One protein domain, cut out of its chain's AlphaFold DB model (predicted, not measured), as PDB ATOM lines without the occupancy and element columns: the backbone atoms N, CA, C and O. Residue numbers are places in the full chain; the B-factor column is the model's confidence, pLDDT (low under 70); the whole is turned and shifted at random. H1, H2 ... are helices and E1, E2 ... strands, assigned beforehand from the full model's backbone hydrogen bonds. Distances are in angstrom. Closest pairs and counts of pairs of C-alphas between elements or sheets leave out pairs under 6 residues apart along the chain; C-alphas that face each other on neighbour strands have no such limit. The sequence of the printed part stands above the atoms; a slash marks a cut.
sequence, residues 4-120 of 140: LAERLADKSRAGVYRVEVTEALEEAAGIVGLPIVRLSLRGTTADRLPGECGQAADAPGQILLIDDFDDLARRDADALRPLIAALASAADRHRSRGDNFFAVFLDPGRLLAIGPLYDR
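This is residues 4 to 120 of the 140 residues of an uncharacterized protein of Quisquiliibacterium sp. CC-CFT501 (UniProt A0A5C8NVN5). A strongly twisted sheet of four parallel strands, in the order E1 E4 E3 E2, forms the core, with H3 and H5 side by side over one face and H2 over the other. H1 packs on H2, and H4 lies off the sheet. The printed part has 117 residues, with named elements in the order H1 E1 H2 E2 H3 E3 H4 H5 E4, of mixed class, helices and strands. It is compact, with a radius of gyration of the C-alphas of 13.2 A and spans of 36 by 30 by 20 A.

Edge strand E1, residues 15 to 19, is parallel to E4, residues 101 to 106, with N 17 and O 103 within hydrogen-bond range at 2.8 A. E4 is parallel to E3, residues 62 to 67, with N 64 and O 102 at 2.8 A. E3 is parallel to edge strand E2, residues 36 to 40, with N 37 and O 63 at 2.8 A. H5, residues 81 to 97, is on the sheet at a height of 7.2 A, and its closest C-alphas to E1 are Ala 91 and Gly 15, 5.0 A. H3, residues 49 to 58, on the same face, touches residues 83 to 90 of H5 at a shallow tilt of 13 degrees, closest C-alphas Ala 57 and Ala 90, 6.4 A. H2, residues 23 to 32, is on the opposite face. H1, residues 4 to 9, touches H2, closest C-alphas Ala 5 and Ala 28, 4.7 A. H4, residues 70 to 75, is not on the sheet. In each helix every O i to N i+4 pair is within hydrogen-bond range.

H1 begins at C-alpha 4, (218.709, 168.145, 122.877). H5 is 24.5 A long, E4 16.2 A and E3 16.0 A. E4 ends at C-alpha 106, (213.765, 164.218, 137.196).

The C-alphas of Ile 31 and Arg 75 are the farthest apart, 37.2 A. The printed part has no cut and no long link. Residue 50 and residues 119 to 120 are under pLDDT 70.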
ATOM      1  N   LEU A   4     218.315 168.046 121.476       84.88
ATOM      2  CA  LEU A   4     218.709 168.145 122.877       84.88
ATOM      3  C   LEU A   4     220.205 168.450 123.028       84.88
ATOM      4  O   LEU A   4     220.551 169.342 123.790       84.88
ATOM      5  N   ALA A   5     221.071 167.789 122.257       85.31
ATOM      6  CA  ALA A   5     222.504 168.074 122.248       85.31
ATOM      7  C   ALA A   5     222.788 169.504 121.753       85.31
ATOM      8  O   ALA A   5     223.546 170.228 122.385       85.31
ATOM      9  N   GLU A   6     222.106 169.964 120.697       86.50
ATOM     10  CA  GLU A   6     222.217 171.364 120.244       86.50
ATOM     11  C   GLU A   6     221.818 172.353 121.347       86.50
ATOM     12  O   GLU A   6     222.484 173.364 121.557       86.50
ATOM     13  N   ARG A   7     220.755 172.039 122.097       87.50
ATOM     14  CA  ARG A   7     220.302 172.870 123.214       87.50
ATOM     15  C   ARG A   7     221.292 172.882 124.379       87.50
ATOM     16  O   ARG A   7     221.452 173.926 124.996       87.50
ATOM     17  N   LEU A   8     221.923 171.749 124.683       87.88
ATOM     18  CA  LEU A   8     222.934 171.639 125.742       87.88
ATOM     19  C   LEU A   8     224.261 172.312 125.359       87.88
ATOM     20  O   LEU A   8     224.972 172.800 126.229       87.88
ATOM     21  N   ALA A   9     224.589 172.364 124.066       87.25
ATOM     22  CA  ALA A   9     225.755 173.090 123.567       87.25
ATOM     23  C   ALA A   9     225.553 174.619 123.566       87.25
ATOM     24  O   ALA A   9     226.526 175.377 123.585       87.25
ATOM     25  N   ASP A  10     224.300 175.082 123.539       87.62
ATOM     26  CA  ASP A  10     223.950 176.497 123.528       87.62
ATOM     27  C   ASP A  10     223.975 177.092 124.947       87.62
ATOM     28  O   ASP A  10     223.020 176.993 125.718       87.62
ATOM     29  N   LYS A  11     225.063 177.798 125.263       87.19
ATOM     30  CA  LYS A  11     225.275 178.526 126.528       87.19
ATOM     31  C   LYS A  11     224.156 179.520 126.845       87.19
ATOM     32  O   LYS A  11     223.831 179.753 128.009       87.19
ATOM     33  N   SER A  12     223.507 180.086 125.822       86.62
ATOM     34  CA  SER A  12     222.369 180.986 126.026       86.62
ATOM     35  C   SER A  12     221.141 180.252 126.572       86.62
ATOM     36  O   SER A  12     220.229 180.891 127.092       86.62
ATOM     37  N   ARG A  13     221.115 178.917 126.524       88.31
ATOM     38  CA  ARG A  13     220.043 178.060 127.048       88.31
ATOM     39  C   ARG A  13     220.290 177.577 128.468       88.31
ATOM     40  O   ARG A  13     219.428 176.850 128.966       88.31
ATOM     41  N   ALA A  14     221.371 178.002 129.122       88.69
ATOM     42  CA  ALA A  14     221.584 177.746 130.541       88.69
ATOM     43  C   ALA A  14     220.327 178.115 131.350       88.69
ATOM     44  O   ALA A  14     219.678 179.137 131.095       88.69
ATOM     45  N   GLY A  15     219.928 177.239 132.269       90.69
ATOM     46  CA  GLY A  15     218.659 177.393 132.973       90.69
ATOM     47  C   GLY A  15     218.242 176.180 133.792       90.69
ATOM     48  O   GLY A  15     218.953 175.176 133.868       90.69
ATOM     49  N   VAL A  16     217.056 176.301 134.387       91.88
ATOM     50  CA  VAL A  16     216.408 175.251 135.176       91.88
ATOM     51  C   VAL A  16     215.300 174.610 134.353       91.88
ATOM     52  O   VAL A  16     214.452 175.303 133.790       91.88
ATOM     53  N   TYR A  17     215.300 173.284 134.297       92.88
ATOM     54  CA  TYR A  17     214.390 172.503 133.476       92.88
ATOM     55  C   TYR A  17     213.930 171.240 134.194       92.88
ATOM     56  O   TYR A  17     214.502 170.829 135.201       92.88
ATOM     57  N   ARG A  18     212.916 170.583 133.631       91.25
ATOM     58  CA  ARG A  18     212.516 169.229 134.033       91.25
ATOM     59  C   ARG A  18     212.620 168.224 132.893       91.25
ATOM     60  O   ARG A  18     212.495 168.594 131.721       91.25
ATOM     61  N   VAL A  19     212.802 166.958 133.245       90.44
ATOM     62  CA  VAL A  19     212.740 165.802 132.342       90.44
ATOM     63  C   VAL A  19     211.936 164.684 132.994       90.44
ATOM     64  O   VAL A  19     211.944 164.541 134.209       90.44
ATOM     65  N   GLU A  20     211.248 163.882 132.186       87.12
ATOM     66  CA  GLU A  20     210.492 162.719 132.681       87.12
ATOM     67  C   GLU A  20     211.383 161.470 132.803       87.12
ATOM     68  O   GLU A  20     211.117 160.602 133.626       87.12
ATOM     69  N   VAL A  21     212.440 161.385 131.985       85.50
ATOM     70  CA  VAL A  21     213.413 160.280 131.945       85.50
ATOM     71  C   VAL A  21     214.818 160.809 131.647       85.50
ATOM     72  O   VAL A  21     214.963 161.849 130.990       85.50
ATOM     73  N   THR A  22     215.848 160.084 132.094       88.31
ATOM     74  CA  THR A  22     217.256 160.511 132.000       88.31
ATOM     75  C   THR A  22     217.985 159.996 130.760       88.31
ATOM     76  O   THR A  22     218.925 160.652 130.334       88.31
ATOM     77  N   GLU A  23     217.538 158.912 130.117       88.00
ATOM     78  CA  GLU A  23     218.262 158.260 129.003       88.00
ATOM     79  C   GLU A  23     218.669 159.244 127.890       88.00
ATOM     80  O   GLU A  23     219.835 159.342 127.518       88.00
ATOM     81  N   ALA A  24     217.720 160.048 127.399       85.88
ATOM     82  CA  ALA A  24     218.002 161.026 126.346       85.88
ATOM     83  C   ALA A  24     218.915 162.167 126.825       85.88
ATOM     84  O   ALA A  24     219.667 162.732 126.032       85.88
ATOM     85  N   LEU A  25     218.840 162.525 128.113       88.81
ATOM     86  CA  LEU A  25     219.716 163.529 128.714       88.81
ATOM     87  C   LEU A  25     221.152 163.009 128.799       88.81
ATOM     88  O   LEU A  25     222.065 163.734 128.424       88.81
ATOM     89  N   GLU A  26     221.333 161.769 129.249       90.19
ATOM     90  CA  GLU A  26     222.629 161.096 129.354       90.19
ATOM     91  C   GLU A  26     223.291 160.939 127.982       90.19
ATOM     92  O   GLU A  26     224.457 161.300 127.818       90.19
ATOM     93  N   GLU A  27     222.532 160.508 126.970       88.44
ATOM     94  CA  GLU A  27     223.018 160.430 125.590       88.44
ATOM     95  C   GLU A  27     223.458 161.808 125.076       88.44
ATOM     96  O   GLU A  27     224.572 161.976 124.578       88.44
ATOM     97  N   ALA A  28     222.603 162.825 125.226       89.44
ATOM     98  CA  ALA A  28     222.904 164.163 124.739       89.44
ATOM     99  C   ALA A  28     224.099 164.794 125.463       89.44
ATOM    100  O   ALA A  28     224.928 165.422 124.808       89.44
ATOM    101  N   ALA A  29     224.211 164.596 126.779       90.38
ATOM    102  CA  ALA A  29     225.346 165.025 127.589       90.38
ATOM    103  C   ALA A  29     226.654 164.379 127.115       90.38
ATOM    104  O   ALA A  29     227.653 165.079 126.950       90.38
ATOM    105  N   GLY A  30     226.623 163.077 126.807       89.56
ATOM    106  CA  GLY A  30     227.754 162.351 126.230       89.56
ATOM    107  C   GLY A  30     228.182 162.896 124.864       89.56
ATOM    108  O   GLY A  30     229.375 163.024 124.605       89.56
ATOM    109  N   ILE A  31     227.226 163.293 124.017       89.25
ATOM    110  CA  ILE A  31     227.509 163.901 122.704       89.25
ATOM    111  C   ILE A  31     228.207 165.261 122.846       89.25
ATOM    112  O   ILE A  31     229.115 165.560 122.071       89.25
ATOM    113  N   VAL A  32     227.781 166.099 123.798       89.19
ATOM    114  CA  VAL A  32     228.350 167.449 123.989       89.19
ATOM    115  C   VAL A  32     229.541 167.492 124.950       89.19
ATOM    116  O   VAL A  32     230.167 168.539 125.090       89.19
ATOM    117  N   GLY A  33     229.853 166.378 125.616       90.12
ATOM    118  CA  GLY A  33     230.941 166.286 126.588       90.12
ATOM    119  C   GLY A  33     230.674 167.028 127.900       90.12
ATOM    120  O   GLY A  33     231.624 167.469 128.544       90.12
ATOM    121  N   LEU A  34     229.406 167.192 128.297       89.38
ATOM    122  CA  LEU A  34     229.056 167.809 129.579       89.38
ATOM    123  C   LEU A  34     228.906 166.730 130.665       89.38
ATOM    124  O   LEU A  34     228.082 165.828 130.498       89.38
ATOM    125  N   PRO A  35     229.642 166.804 131.789       91.31
ATOM    126  CA  PRO A  35     229.435 165.906 132.915       91.31
ATOM    127  C   PRO A  35     228.041 166.089 133.525       91.31
ATOM    128  O   PRO A  35     227.551 167.211 133.682       91.31
ATOM    129  N   ILE A  36     227.427 164.968 133.908       92.44
ATOM    130  CA  ILE A  36     226.204 164.945 134.713       92.44
ATOM    131  C   ILE A  36     226.596 164.721 136.170       92.44
ATOM    132  O   ILE A  36     227.141 163.676 136.523       92.44
ATOM    133  N   VAL A  37     226.275 165.690 137.020       91.50
ATOM    134  CA  VAL A  37     226.393 165.581 138.473       91.50
ATOM    135  C   VAL A  37     225.012 165.273 139.029       91.50
ATOM    136  O   VAL A  37     224.074 166.036 138.810       91.50
ATOM    137  N   ARG A  38     224.872 164.139 139.719       90.31
ATOM    138  CA  ARG A  38     223.600 163.715 140.317       90.31
ATOM    139  C   ARG A  38     223.517 164.156 141.769       90.31
ATOM    140  O   ARG A  38     224.448 163.922 142.534       90.31
ATOM    141  N   LEU A  39     222.383 164.740 142.138       88.62
ATOM    142  CA  LEU A  39     222.063 165.150 143.497       88.62
ATOM    143  C   LEU A  39     220.704 164.566 143.894       88.62
ATOM    144  O   LEU A  39     219.668 164.990 143.383       88.62
ATOM    145  N   SER A  40     220.717 163.608 144.819       87.56
ATOM    146  CA  SER A  40     219.492 163.022 145.367       87.56
ATOM    147  C   SER A  40     219.020 163.839 146.559       87.56
ATOM    148  O   SER A  40     219.771 164.052 147.511       87.56
ATOM    149  N   LEU A  41     217.761 164.281 146.525       85.31
ATOM    150  CA  LEU A  41     217.131 164.987 147.643       85.31
ATOM    151  C   LEU A  41     216.455 164.035 148.635       85.31
ATOM    152  O   LEU A  41     215.769 164.485 149.557       85.31
ATOM    153  N   ARG A  42     216.677 162.723 148.500       85.81
ATOM    154  CA  ARG A  42     216.125 161.714 149.404       85.81
ATOM    155  C   ARG A  42     216.481 162.039 150.856       85.81
ATOM    156  O   ARG A  42     217.647 162.059 151.238       85.81
ATOM    157  N   GLY A  43     215.459 162.254 151.683       80.12
ATOM    158  CA  GLY A  43     215.632 162.547 153.109       80.12
ATOM    159  C   GLY A  43     216.280 163.902 153.412       80.12
ATOM    160  O   GLY A  43     216.599 164.166 154.569       80.12
ATOM    161  N   THR A  44     216.466 164.761 152.405       79.56
ATOM    162  CA  THR A  44     217.007 166.109 152.593       79.56
ATOM    163  C   THR A  44     215.917 167.036 153.118       79.56
ATOM    164  O   THR A  44     214.796 167.063 152.613       79.56
ATOM    165  N   THR A  45     216.250 167.810 154.144       72.75
ATOM    166  CA  THR A  45     215.363 168.813 154.733       72.75
ATOM    167  C   THR A  45     215.537 170.165 154.045       72.75
ATOM    168  O   THR A  45     216.608 170.483 153.523       72.75
ATOM    169  N   ALA A  46     214.483 170.987 154.060       71.75
ATOM    170  CA  ALA A  46     214.473 172.283 153.379       71.75
ATOM    171  C   ALA A  46     215.610 173.229 153.824       71.75
ATOM    172  O   ALA A  46     216.083 174.028 153.019       71.75
ATOM    173  N   ASP A  47     216.092 173.107 155.066       73.75
ATOM    174  CA  ASP A  47     217.199 173.911 155.598       73.75
ATOM    175  C   ASP A  47     218.571 173.550 155.002       73.75
ATOM    176  O   ASP A  47     219.447 174.411 154.932       73.75
ATOM    177  N   ARG A  48     218.760 172.309 154.528       72.38
ATOM    178  CA  ARG A  48     220.039 171.835 153.970       72.38
ATOM    179  C   ARG A  48     220.165 172.009 152.462       72.38
ATOM    180  O   ARG A  48     221.283 172.091 151.953       72.38
ATOM    181  N   LEU A  49     219.038 172.121 151.755       70.25
ATOM    182  CA  LEU A  49     219.001 172.297 150.298       70.25
ATOM    183  C   LEU A  49     219.904 173.425 149.775       70.25
ATOM    184  O   LEU A  49     220.582 173.195 148.771       70.25
ATOM    185  N   PRO A  50     219.968 174.618 150.407       69.81
ATOM    186  CA  PRO A  50     220.778 175.712 149.880       69.81
ATOM    187  C   PRO A  50     222.277 175.395 149.871       69.81
ATOM    188  O   PRO A  50     222.973 175.805 148.945       69.81
ATOM    189  N   GLY A  51     222.772 174.662 150.875       71.62
ATOM    190  CA  GLY A  51     224.191 174.316 151.001       71.62
ATOM    191  C   GLY A  51     224.626 173.271 149.976       71.62
ATOM    192  O   GLY A  51     225.549 173.516 149.200       71.62
ATOM    193  N   GLU A  52     223.904 172.150 149.919       72.12
ATOM    194  CA  GLU A  52     224.187 171.036 148.999       72.12
ATOM    195  C   GLU A  52     224.084 171.481 147.532       72.12
ATOM    196  O   GLU A  52     224.968 171.228 146.710       72.12
ATOM    197  N   CYS A  53     223.024 172.227 147.199       70.56
ATOM    198  CA  CYS A  53     222.811 172.700 145.835       70.56
ATOM    199  C   CYS A  53     223.726 173.868 145.474       70.56
ATOM    200  O   CYS A  53     224.100 173.993 144.313       70.56
ATOM    201  N   GLY A  54     224.094 174.721 146.434       74.00
ATOM    202  CA  GLY A  54     224.993 175.848 146.197       74.00
ATOM    203  C   GLY A  54     226.379 175.388 145.759       74.00
ATOM    204  O   GLY A  54     226.896 175.876 144.756       74.00
ATOM    205  N   GLN A  55     226.937 174.393 146.451       71.50
ATOM    206  CA  GLN A  55     228.249 173.850 146.110       71.50
ATOM    207  C   GLN A  55     228.232 173.106 144.773       71.50
ATOM    208  O   GLN A  55     229.127 173.296 143.951       71.50
ATOM    209  N   ALA A  56     227.182 172.318 144.522       75.31
ATOM    210  CA  ALA A  56     227.004 171.671 143.231       75.31
ATOM    211  C   ALA A  56     226.812 172.698 142.108       75.31
ATOM    212  O   ALA A  56     227.347 172.503 141.027       75.31
ATOM    213  N   ALA A  57     226.110 173.810 142.343       77.06
ATOM    214  CA  ALA A  57     225.807 174.806 141.317       77.06
ATOM    215  C   ALA A  57     226.988 175.709 140.922       77.06
ATOM    216  O   ALA A  57     226.894 176.400 139.907       77.06
ATOM    217  N   ASP A  58     228.083 175.729 141.684       78.69
ATOM    218  CA  ASP A  58     229.235 176.594 141.389       78.69
ATOM    219  C   ASP A  58     230.188 176.009 140.336       78.69
ATOM    220  O   ASP A  58     230.935 176.750 139.695       78.69
ATOM    221  N   ALA A  59     230.153 174.692 140.105       78.56
ATOM    222  CA  ALA A  59     231.030 174.078 139.115       78.56
ATOM    223  C   ALA A  59     230.599 174.453 137.674       78.56
ATOM    224  O   ALA A  59     229.410 174.379 137.339       78.56
ATOM    225  N   PRO A  60     231.540 174.894 136.817       77.06
ATOM    226  CA  PRO A  60     231.242 175.302 135.448       77.06
ATOM    227  C   PRO A  60     231.089 174.097 134.515       77.06
ATOM    228  O   PRO A  60     231.699 173.049 134.721       77.06
ATOM    229  N   GLY A  61     230.330 174.284 133.434       83.50
ATOM    230  CA  GLY A  61     230.324 173.355 132.305       83.50
ATOM    231  C   GLY A  61     229.694 172.004 132.617       83.50
ATOM    232  O   GLY A  61     230.247 170.988 132.221       83.50
ATOM    233  N   GLN A  62     228.557 171.974 133.309       88.19
ATOM    234  CA  GLN A  62     227.947 170.727 133.778       88.19
ATOM    235  C   GLN A  62     226.418 170.739 133.709       88.19
ATOM    236  O   GLN A  62     225.766 171.782 133.570       88.19
ATOM    237  N   ILE A  63     225.852 169.547 133.862       91.69
ATOM    238  CA  ILE A  63     224.425 169.309 134.039       91.69
ATOM    239  C   ILE A  63     224.216 168.806 135.468       91.69
ATOM    240  O   ILE A  63     224.715 167.746 135.833       91.69
ATOM    241  N   LEU A  64     223.467 169.550 136.276       92.75
ATOM    242  CA  LEU A  64     223.067 169.139 137.617       92.75
ATOM    243  C   LEU A  64     221.721 168.411 137.532       92.75
ATOM    244  O   LEU A  64     220.693 169.049 137.318       92.75
ATOM    245  N   LEU A  65     221.727 167.088 137.680       92.81
ATOM    246  CA  LEU A  65     220.530 166.248 137.682       92.81
ATOM    247  C   LEU A  65     220.041 166.031 139.119       92.81
ATOM    248  O   LEU A  65     220.757 165.462 139.937       92.81
ATOM    249  N   ILE A  66     218.817 166.463 139.404       91.56
ATOM    250  CA  ILE A  66     218.190 166.405 140.724       91.56
ATOM    251  C   ILE A  66     217.082 165.353 140.704       91.56
ATOM    252  O   ILE A  66     216.167 165.438 139.881       91.56
ATOM    253  N   ASP A  67     217.151 164.380 141.610       92.12
ATOM    254  CA  ASP A  67     216.173 163.296 141.752       92.12
ATOM    255  C   ASP A  67     215.707 163.109 143.212       92.12
ATOM    256  O   ASP A  67     216.093 163.862 144.112       92.12
ATOM    257  N   ASP A  68     214.783 162.164 143.428       90.00
ATOM    258  CA  ASP A  68     214.188 161.818 144.732       90.00
ATOM    259  C   ASP A  68     213.573 163.007 145.513       90.00
ATOM    260  O   ASP A  68     213.501 162.997 146.745       90.00
ATOM    261  N   PHE A  69     213.095 164.042 144.820       87.75
ATOM    262  CA  PHE A  69     212.478 165.210 145.460       87.75
ATOM    263  C   PHE A  69     210.975 165.042 145.731       87.75
ATOM    264  O   PHE A  69     210.380 165.894 146.391       87.75
ATOM    265  N   ASP A  70     210.347 163.966 145.243       86.75
ATOM    266  CA  ASP A  70     208.902 163.731 145.358       86.75
ATOM    267  C   ASP A  70     208.410 163.748 146.807       86.75
ATOM    268  O   ASP A  70     207.355 164.308 147.093       86.75
ATOM    269  N   ASP A  71     209.160 163.138 147.731       84.81
ATOM    270  CA  ASP A  71     208.774 163.077 149.145       84.81
ATOM    271  C   ASP A  71     208.765 164.476 149.775       84.81
ATOM    272  O   ASP A  71     207.825 164.840 150.482       84.81
ATOM    273  N   LEU A  72     209.766 165.294 149.438       83.69
ATOM    274  CA  LEU A  72     209.847 166.682 149.876       83.69
ATOM    275  C   LEU A  72     208.709 167.516 149.274       83.69
ATOM    276  O   LEU A  72     208.003 168.189 150.018       83.69
ATOM    277  N   ALA A  73     208.478 167.411 147.962       83.69
ATOM    278  CA  ALA A  73     207.406 168.129 147.270       83.69
ATOM    279  C   ALA A  73     206.006 167.751 147.781       83.69
ATOM    280  O   ALA A  73     205.101 168.582 147.789       83.69
ATOM    281  N   ARG A  74     205.809 166.496 148.208       83.56
ATOM    282  CA  ARG A  74     204.545 166.028 148.798       83.56
ATOM    283  C   ARG A  74     204.323 166.553 150.211       83.56
ATOM    284  O   ARG A  74     203.177 166.797 150.577       83.56
ATOM    285  N   ARG A  75     205.388 166.679 151.009       84.38
ATOM    286  CA  ARG A  75     205.312 167.230 152.371       84.38
ATOM    287  C   ARG A  75     205.116 168.739 152.356       84.38
ATOM    288  O   ARG A  75     204.356 169.253 153.169       84.38
ATOM    289  N   ASP A  76     205.803 169.418 151.446       81.94
ATOM    290  CA  ASP A  76     205.751 170.861 151.276       81.94
ATOM    291  C   ASP A  76     206.005 171.220 149.803       81.94
ATOM    292  O   ASP A  76     207.130 171.158 149.298       81.94
ATOM    293  N   ALA A  77     204.935 171.608 149.109       75.50
ATOM    294  CA  ALA A  77     204.990 171.977 147.698       75.50
ATOM    295  C   ALA A  77     205.804 173.262 147.451       75.50
ATOM    296  O   ALA A  77     206.339 173.454 146.355       75.50
ATOM    297  N   ASP A  78     205.929 174.135 148.454       81.94
ATOM    298  CA  ASP A  78     206.679 175.385 148.361       81.94
ATOM    299  C   ASP A  78     208.160 175.210 148.746       81.94
ATOM    300  O   ASP A  78     208.980 176.049 148.363       81.94
ATOM    301  N   ALA A  79     208.548 174.103 149.395       82.69
ATOM    302  CA  ALA A  79     209.931 173.847 149.826       82.69
ATOM    303  C   ALA A  79     210.956 173.858 148.679       82.69
ATOM    304  O   ALA A  79     212.128 174.178 148.887       82.69
ATOM    305  N   LEU A  80     210.530 173.544 147.453       83.75
ATOM    306  CA  LEU A  80     211.398 173.558 146.273       83.75
ATOM    307  C   LEU A  80     211.531 174.943 145.630       83.75
ATOM    308  O   LEU A  80     212.461 175.162 144.854       83.75
ATOM    309  N   ARG A  81     210.657 175.908 145.943       85.94
ATOM    310  CA  ARG A  81     210.694 177.240 145.309       85.94
ATOM    311  C   ARG A  81     211.987 178.008 145.593       85.94
ATOM    312  O   ARG A  81     212.552 178.530 144.628       85.94
ATOM    313  N   PRO A  82     212.506 178.062 146.837       84.25
ATOM    314  CA  PRO A  82     213.789 178.706 147.114       84.25
ATOM    315  C   PRO A  82     214.941 178.048 146.351       84.25
ATOM    316  O   PRO A  82     215.800 178.741 145.810       84.25
ATOM    317  N   LEU A  83     214.922 176.715 146.246       84.31
ATOM    318  CA  LEU A  83     215.923 175.961 145.500       84.31
ATOM    319  C   LEU A  83     215.884 176.297 144.003       84.31
ATOM    320  O   LEU A  83     216.913 176.619 143.412       84.31
ATOM    321  N   ILE A  84     214.701 176.270 143.389       88.06
ATOM    322  CA  ILE A  84     214.523 176.602 141.970       88.06
ATOM    323  C   ILE A  84     215.002 178.033 141.692       88.06
ATOM    324  O   ILE A  84     215.709 178.262 140.711       88.06
ATOM    325  N   ALA A  85     214.675 178.986 142.569       87.69
ATOM    326  CA  ALA A  85     215.128 180.371 142.448       87.69
ATOM    327  C   ALA A  85     216.657 180.507 142.576       87.69
ATOM    328  O   ALA A  85     217.283 181.253 141.815       87.69
ATOM    329  N   ALA A  86     217.276 179.761 143.495       86.31
ATOM    330  CA  ALA A  86     218.727 179.734 143.660       86.31
ATOM    331  C   ALA A  86     219.436 179.141 142.429       86.31
ATOM    332  O   ALA A  86     220.406 179.724 141.941       86.31
ATOM    333  N   LEU A  87     218.919 178.037 141.879       88.62
ATOM    334  CA  LEU A  87     219.441 177.404 140.662       88.62
ATOM    335  C   LEU A  87     219.257 178.288 139.426       88.62
ATOM    336  O   LEU A  87     220.157 178.362 138.594       88.62
ATOM    337  N   ALA A  88     218.134 179.001 139.317       89.50
ATOM    338  CA  ALA A  88     217.916 179.978 138.251       89.50
ATOM    339  C   ALA A  88     218.935 181.123 138.337       89.50
ATOM    340  O   ALA A  88     219.580 181.457 137.346       89.50
ATOM    341  N   SER A  89     219.166 181.643 139.544       88.81
ATOM    342  CA  SER A  89     220.184 182.670 139.784       88.81
ATOM    343  C   SER A  89     221.597 182.170 139.460       88.81
ATOM    344  O   SER A  89     222.414 182.921 138.934       88.81
ATOM    345  N   ALA A  90     221.910 180.904 139.762       88.31
ATOM    346  CA  ALA A  90     223.180 180.286 139.384       88.31
ATOM    347  C   ALA A  90     223.316 180.155 137.861       88.31
ATOM    348  O   ALA A  90     224.350 180.527 137.306       88.31
ATOM    349  N   ALA A  91     222.259 179.715 137.176       89.56
ATOM    350  CA  ALA A  91     222.238 179.613 135.723       89.56
ATOM    351  C   ALA A  91     222.474 180.964 135.035       89.56
ATOM    352  O   ALA A  91     223.246 181.032 134.082       89.56
ATOM    353  N   ASP A  92     221.884 182.049 135.541       89.56
ATOM    354  CA  ASP A  92     222.115 183.395 135.005       89.56
ATOM    355  C   ASP A  92     223.554 183.882 135.230       89.56
ATOM    356  O   ASP A  92     224.126 184.545 134.356       89.56
ATOM    357  N   ARG A  93     224.188 183.510 136.351       88.75
ATOM    358  CA  ARG A  93     225.619 183.781 136.577       88.75
ATOM    359  C   ARG A  93     226.497 183.036 135.573       88.75
ATOM    360  O   ARG A  93     227.368 183.657 134.969       88.75
ATOM    361  N   HIS A  94     226.251 181.743 135.363       89.12
ATOM    362  CA  HIS A  94     226.979 180.936 134.373       89.12
ATOM    363  C   HIS A  94     226.767 181.455 132.950       89.12
ATOM    364  O   HIS A  94     227.738 181.649 132.221       89.12
ATOM    365  N   ARG A  95     225.529 181.812 132.581       88.19
ATOM    366  CA  ARG A  95     225.221 182.433 131.283       88.19
ATOM    367  C   ARG A  95     226.029 183.714 131.079       88.19
ATOM    368  O   ARG A  95     226.602 183.911 130.012       88.19
ATOM    369  N   SER A  96     226.102 184.559 132.107       88.12
ATOM    370  CA  SER A  96     226.848 185.824 132.070       88.12
ATOM    371  C   SER A  96     228.365 185.622 131.946       88.12
ATOM    372  O   SER A  96     229.051 186.484 131.404       88.12
ATOM    373  N   ARG A  97     228.893 184.482 132.416       87.19
ATOM    374  CA  ARG A  97     230.299 184.063 132.249       87.19
ATOM    375  C   ARG A  97     230.569 183.348 130.922       87.19
ATOM    376  O   ARG A  97     231.723 183.200 130.534       87.19
ATOM    377  N   GLY A  98     229.521 182.939 130.208       86.94
ATOM    378  CA  GLY A  98     229.635 182.134 128.997       86.94
ATOM    379  C   GLY A  98     229.912 180.656 129.280       86.94
ATOM    380  O   GLY A  98     230.520 179.987 128.442       86.94
ATOM    381  N   ASP A  99     229.463 180.147 130.426       87.88
ATOM    382  CA  ASP A  99     229.573 178.745 130.823       87.88
ATOM    383  C   ASP A  99     228.259 177.990 130.592       87.88
ATOM    384  O   ASP A  99     227.162 178.553 130.654       87.88
ATOM    385  N   ASN A 100     228.372 176.687 130.329       87.25
ATOM    386  CA  ASN A 100     227.216 175.800 130.250       87.25
ATOM    387  C   ASN A 100     226.790 175.390 131.661       87.25
ATOM    388  O   ASN A 100     227.574 174.797 132.399       87.25
ATOM    389  N   PHE A 101     225.538 175.673 132.013       91.38
ATOM    390  CA  PHE A 101     224.951 175.222 133.267       91.38
ATOM    391  C   PHE A 101     223.478 174.877 133.076       91.38
ATOM    392  O   PHE A 101     222.662 175.730 132.712       91.38
ATOM    393  N   PHE A 102     223.133 173.624 133.351       92.19
ATOM    394  CA  PHE A 102     221.767 173.130 133.235       92.19
ATOM    395  C   PHE A 102     221.376 172.423 134.524       92.19
ATOM    396  O   PHE A 102     221.905 171.359 134.823       92.19
ATOM    397  N   ALA A 103     220.433 172.990 135.270       92.69
ATOM    398  CA  ALA A 103     219.815 172.298 136.394       92.69
ATOM    399  C   ALA A 103     218.572 171.559 135.893       92.69
ATOM    400  O   ALA A 103     217.678 172.168 135.304       92.69
ATOM    401  N   VAL A 104     218.521 170.249 136.093       93.25
ATOM    402  CA  VAL A 104     217.491 169.377 135.535       93.25
ATOM    403  C   VAL A 104     216.860 168.550 136.643       93.25
ATOM    404  O   VAL A 104     217.537 167.770 137.296       93.25
ATOM    405  N   PHE A 105     215.551 168.686 136.826       92.31
ATOM    406  CA  PHE A 105     214.776 167.871 137.759       92.31
ATOM    407  C   PHE A 105     214.205 166.639 137.052       92.31
ATOM    408  O   PHE A 105     213.548 166.775 136.014       92.31
ATOM    409  N   LEU A 106     214.426 165.450 137.616       91.12
ATOM    410  CA  LEU A 106     213.765 164.218 137.196       91.12
ATOM    411  C   LEU A 106     212.344 164.190 137.771       91.12
ATOM    412  O   LEU A 106     212.133 163.795 138.910       91.12
ATOM    413  N   ASP A 107     211.380 164.640 136.975       88.38
ATOM    414  CA  ASP A 107     209.989 164.874 137.370       88.38
ATOM    415  C   ASP A 107     209.021 163.978 136.570       88.38
ATOM    416  O   ASP A 107     208.256 164.477 135.734       88.38
ATOM    417  N   PRO A 108     209.034 162.645 136.776       84.25
ATOM    418  CA  PRO A 108     208.144 161.734 136.054       84.25
ATOM    419  C   PRO A 108     206.666 162.003 136.381       84.25
ATOM    420  O   PRO A 108     205.794 161.794 135.538       84.25
ATOM    421  N   GLY A 109     206.382 162.504 137.590       84.19
ATOM    422  CA  GLY A 109     205.042 162.852 138.063       84.19
ATOM    423  C   GLY A 109     204.533 164.223 137.611       84.19
ATOM    424  O   GLY A 109     203.370 164.541 137.859       84.19
ATOM    425  N   ARG A 110     205.365 165.031 136.939       84.38
ATOM    426  CA  ARG A 110     205.045 166.405 136.512       84.38
ATOM    427  C   ARG A 110     204.620 167.323 137.668       84.38
ATOM    428  O   ARG A 110     203.781 168.205 137.472       84.38
ATOM    429  N   LEU A 111     205.210 167.130 138.843       82.81
ATOM    430  CA  LEU A 111     204.942 167.875 140.070       82.81
ATOM    431  C   LEU A 111     205.402 169.337 139.980       82.81
ATOM    432  O   LEU A 111     204.822 170.202 140.634       82.81
ATOM    433  N   LEU A 112     206.424 169.637 139.171       82.75
ATOM    434  CA  LEU A 112     207.015 170.972 139.093       82.75
ATOM    435  C   LEU A 112     206.406 171.826 137.977       82.75
ATOM    436  O   LEU A 112     206.321 171.418 136.819       82.75
ATOM    437  N   ALA A 113     206.096 173.085 138.290       84.19
ATOM    438  CA  ALA A 113     205.644 174.088 137.322       84.19
ATOM    439  C   ALA A 113     206.809 174.720 136.520       84.19
ATOM    440  O   ALA A 113     206.854 175.933 136.324       84.19
ATOM    441  N   ILE A 114     207.773 173.907 136.067       83.81
ATOM    442  CA  ILE A 114     208.959 174.339 135.304       83.81
ATOM    443  C   ILE A 114     208.861 173.835 133.854       83.81
ATOM    444  O   ILE A 114     208.259 172.795 133.567       83.81
ATOM    445  N   GLY A 115     209.450 174.572 132.909       82.44
ATOM    446  CA  GLY A 115     209.492 174.179 131.500       82.44
ATOM    447  C   GLY A 115     210.271 172.872 131.268       82.44
ATOM    448  O   GLY A 115     211.308 172.653 131.900       82.44
ATOM    449  N   PRO A 116     209.812 171.989 130.359       83.75
ATOM    450  CA  PRO A 116     210.560 170.788 130.012       83.75
ATOM    451  C   PRO A 116     211.854 171.152 129.270       83.75
ATOM    452  O   PRO A 116     211.871 172.058 128.429       83.75
ATOM    453  N   LEU A 117     212.939 170.423 129.547       80.69
ATOM    454  CA  LEU A 117     214.197 170.573 128.805       80.69
ATOM    455  C   LEU A 117     213.999 170.169 127.337       80.69
ATOM    456  O   LEU A 117     214.455 170.848 126.411       80.69
ATOM    457  N   TYR A 118     213.261 169.078 127.139       75.56
ATOM    458  CA  TYR A 118     212.825 168.592 125.843       75.56
ATOM    459  C   TYR A 118     211.425 167.984 125.944       75.56
ATOM    460  O   TYR A 118     211.075 167.336 126.927       75.56
ATOM    461  N   ASP A 119     210.628 168.179 124.897       65.12
ATOM    462  CA  ASP A 119     209.305 167.574 124.767       65.12
ATOM    463  C   ASP A 119     209.425 166.284 123.949       65.12
ATOM    464  O   ASP A 119     209.465 166.321 122.712       65.12
ATOM    465  N   ARG A 120     209.481 165.122 124.617       58.56
ATOM    466  CA  ARG A 120     209.521 163.813 123.929       58.56
ATOM    467  C   ARG A 120     208.339 163.645 122.969       58.56
ATOM    468  O   ARG A 120     208.509 163.097 121.881       58.56
TER     469      ARG A 120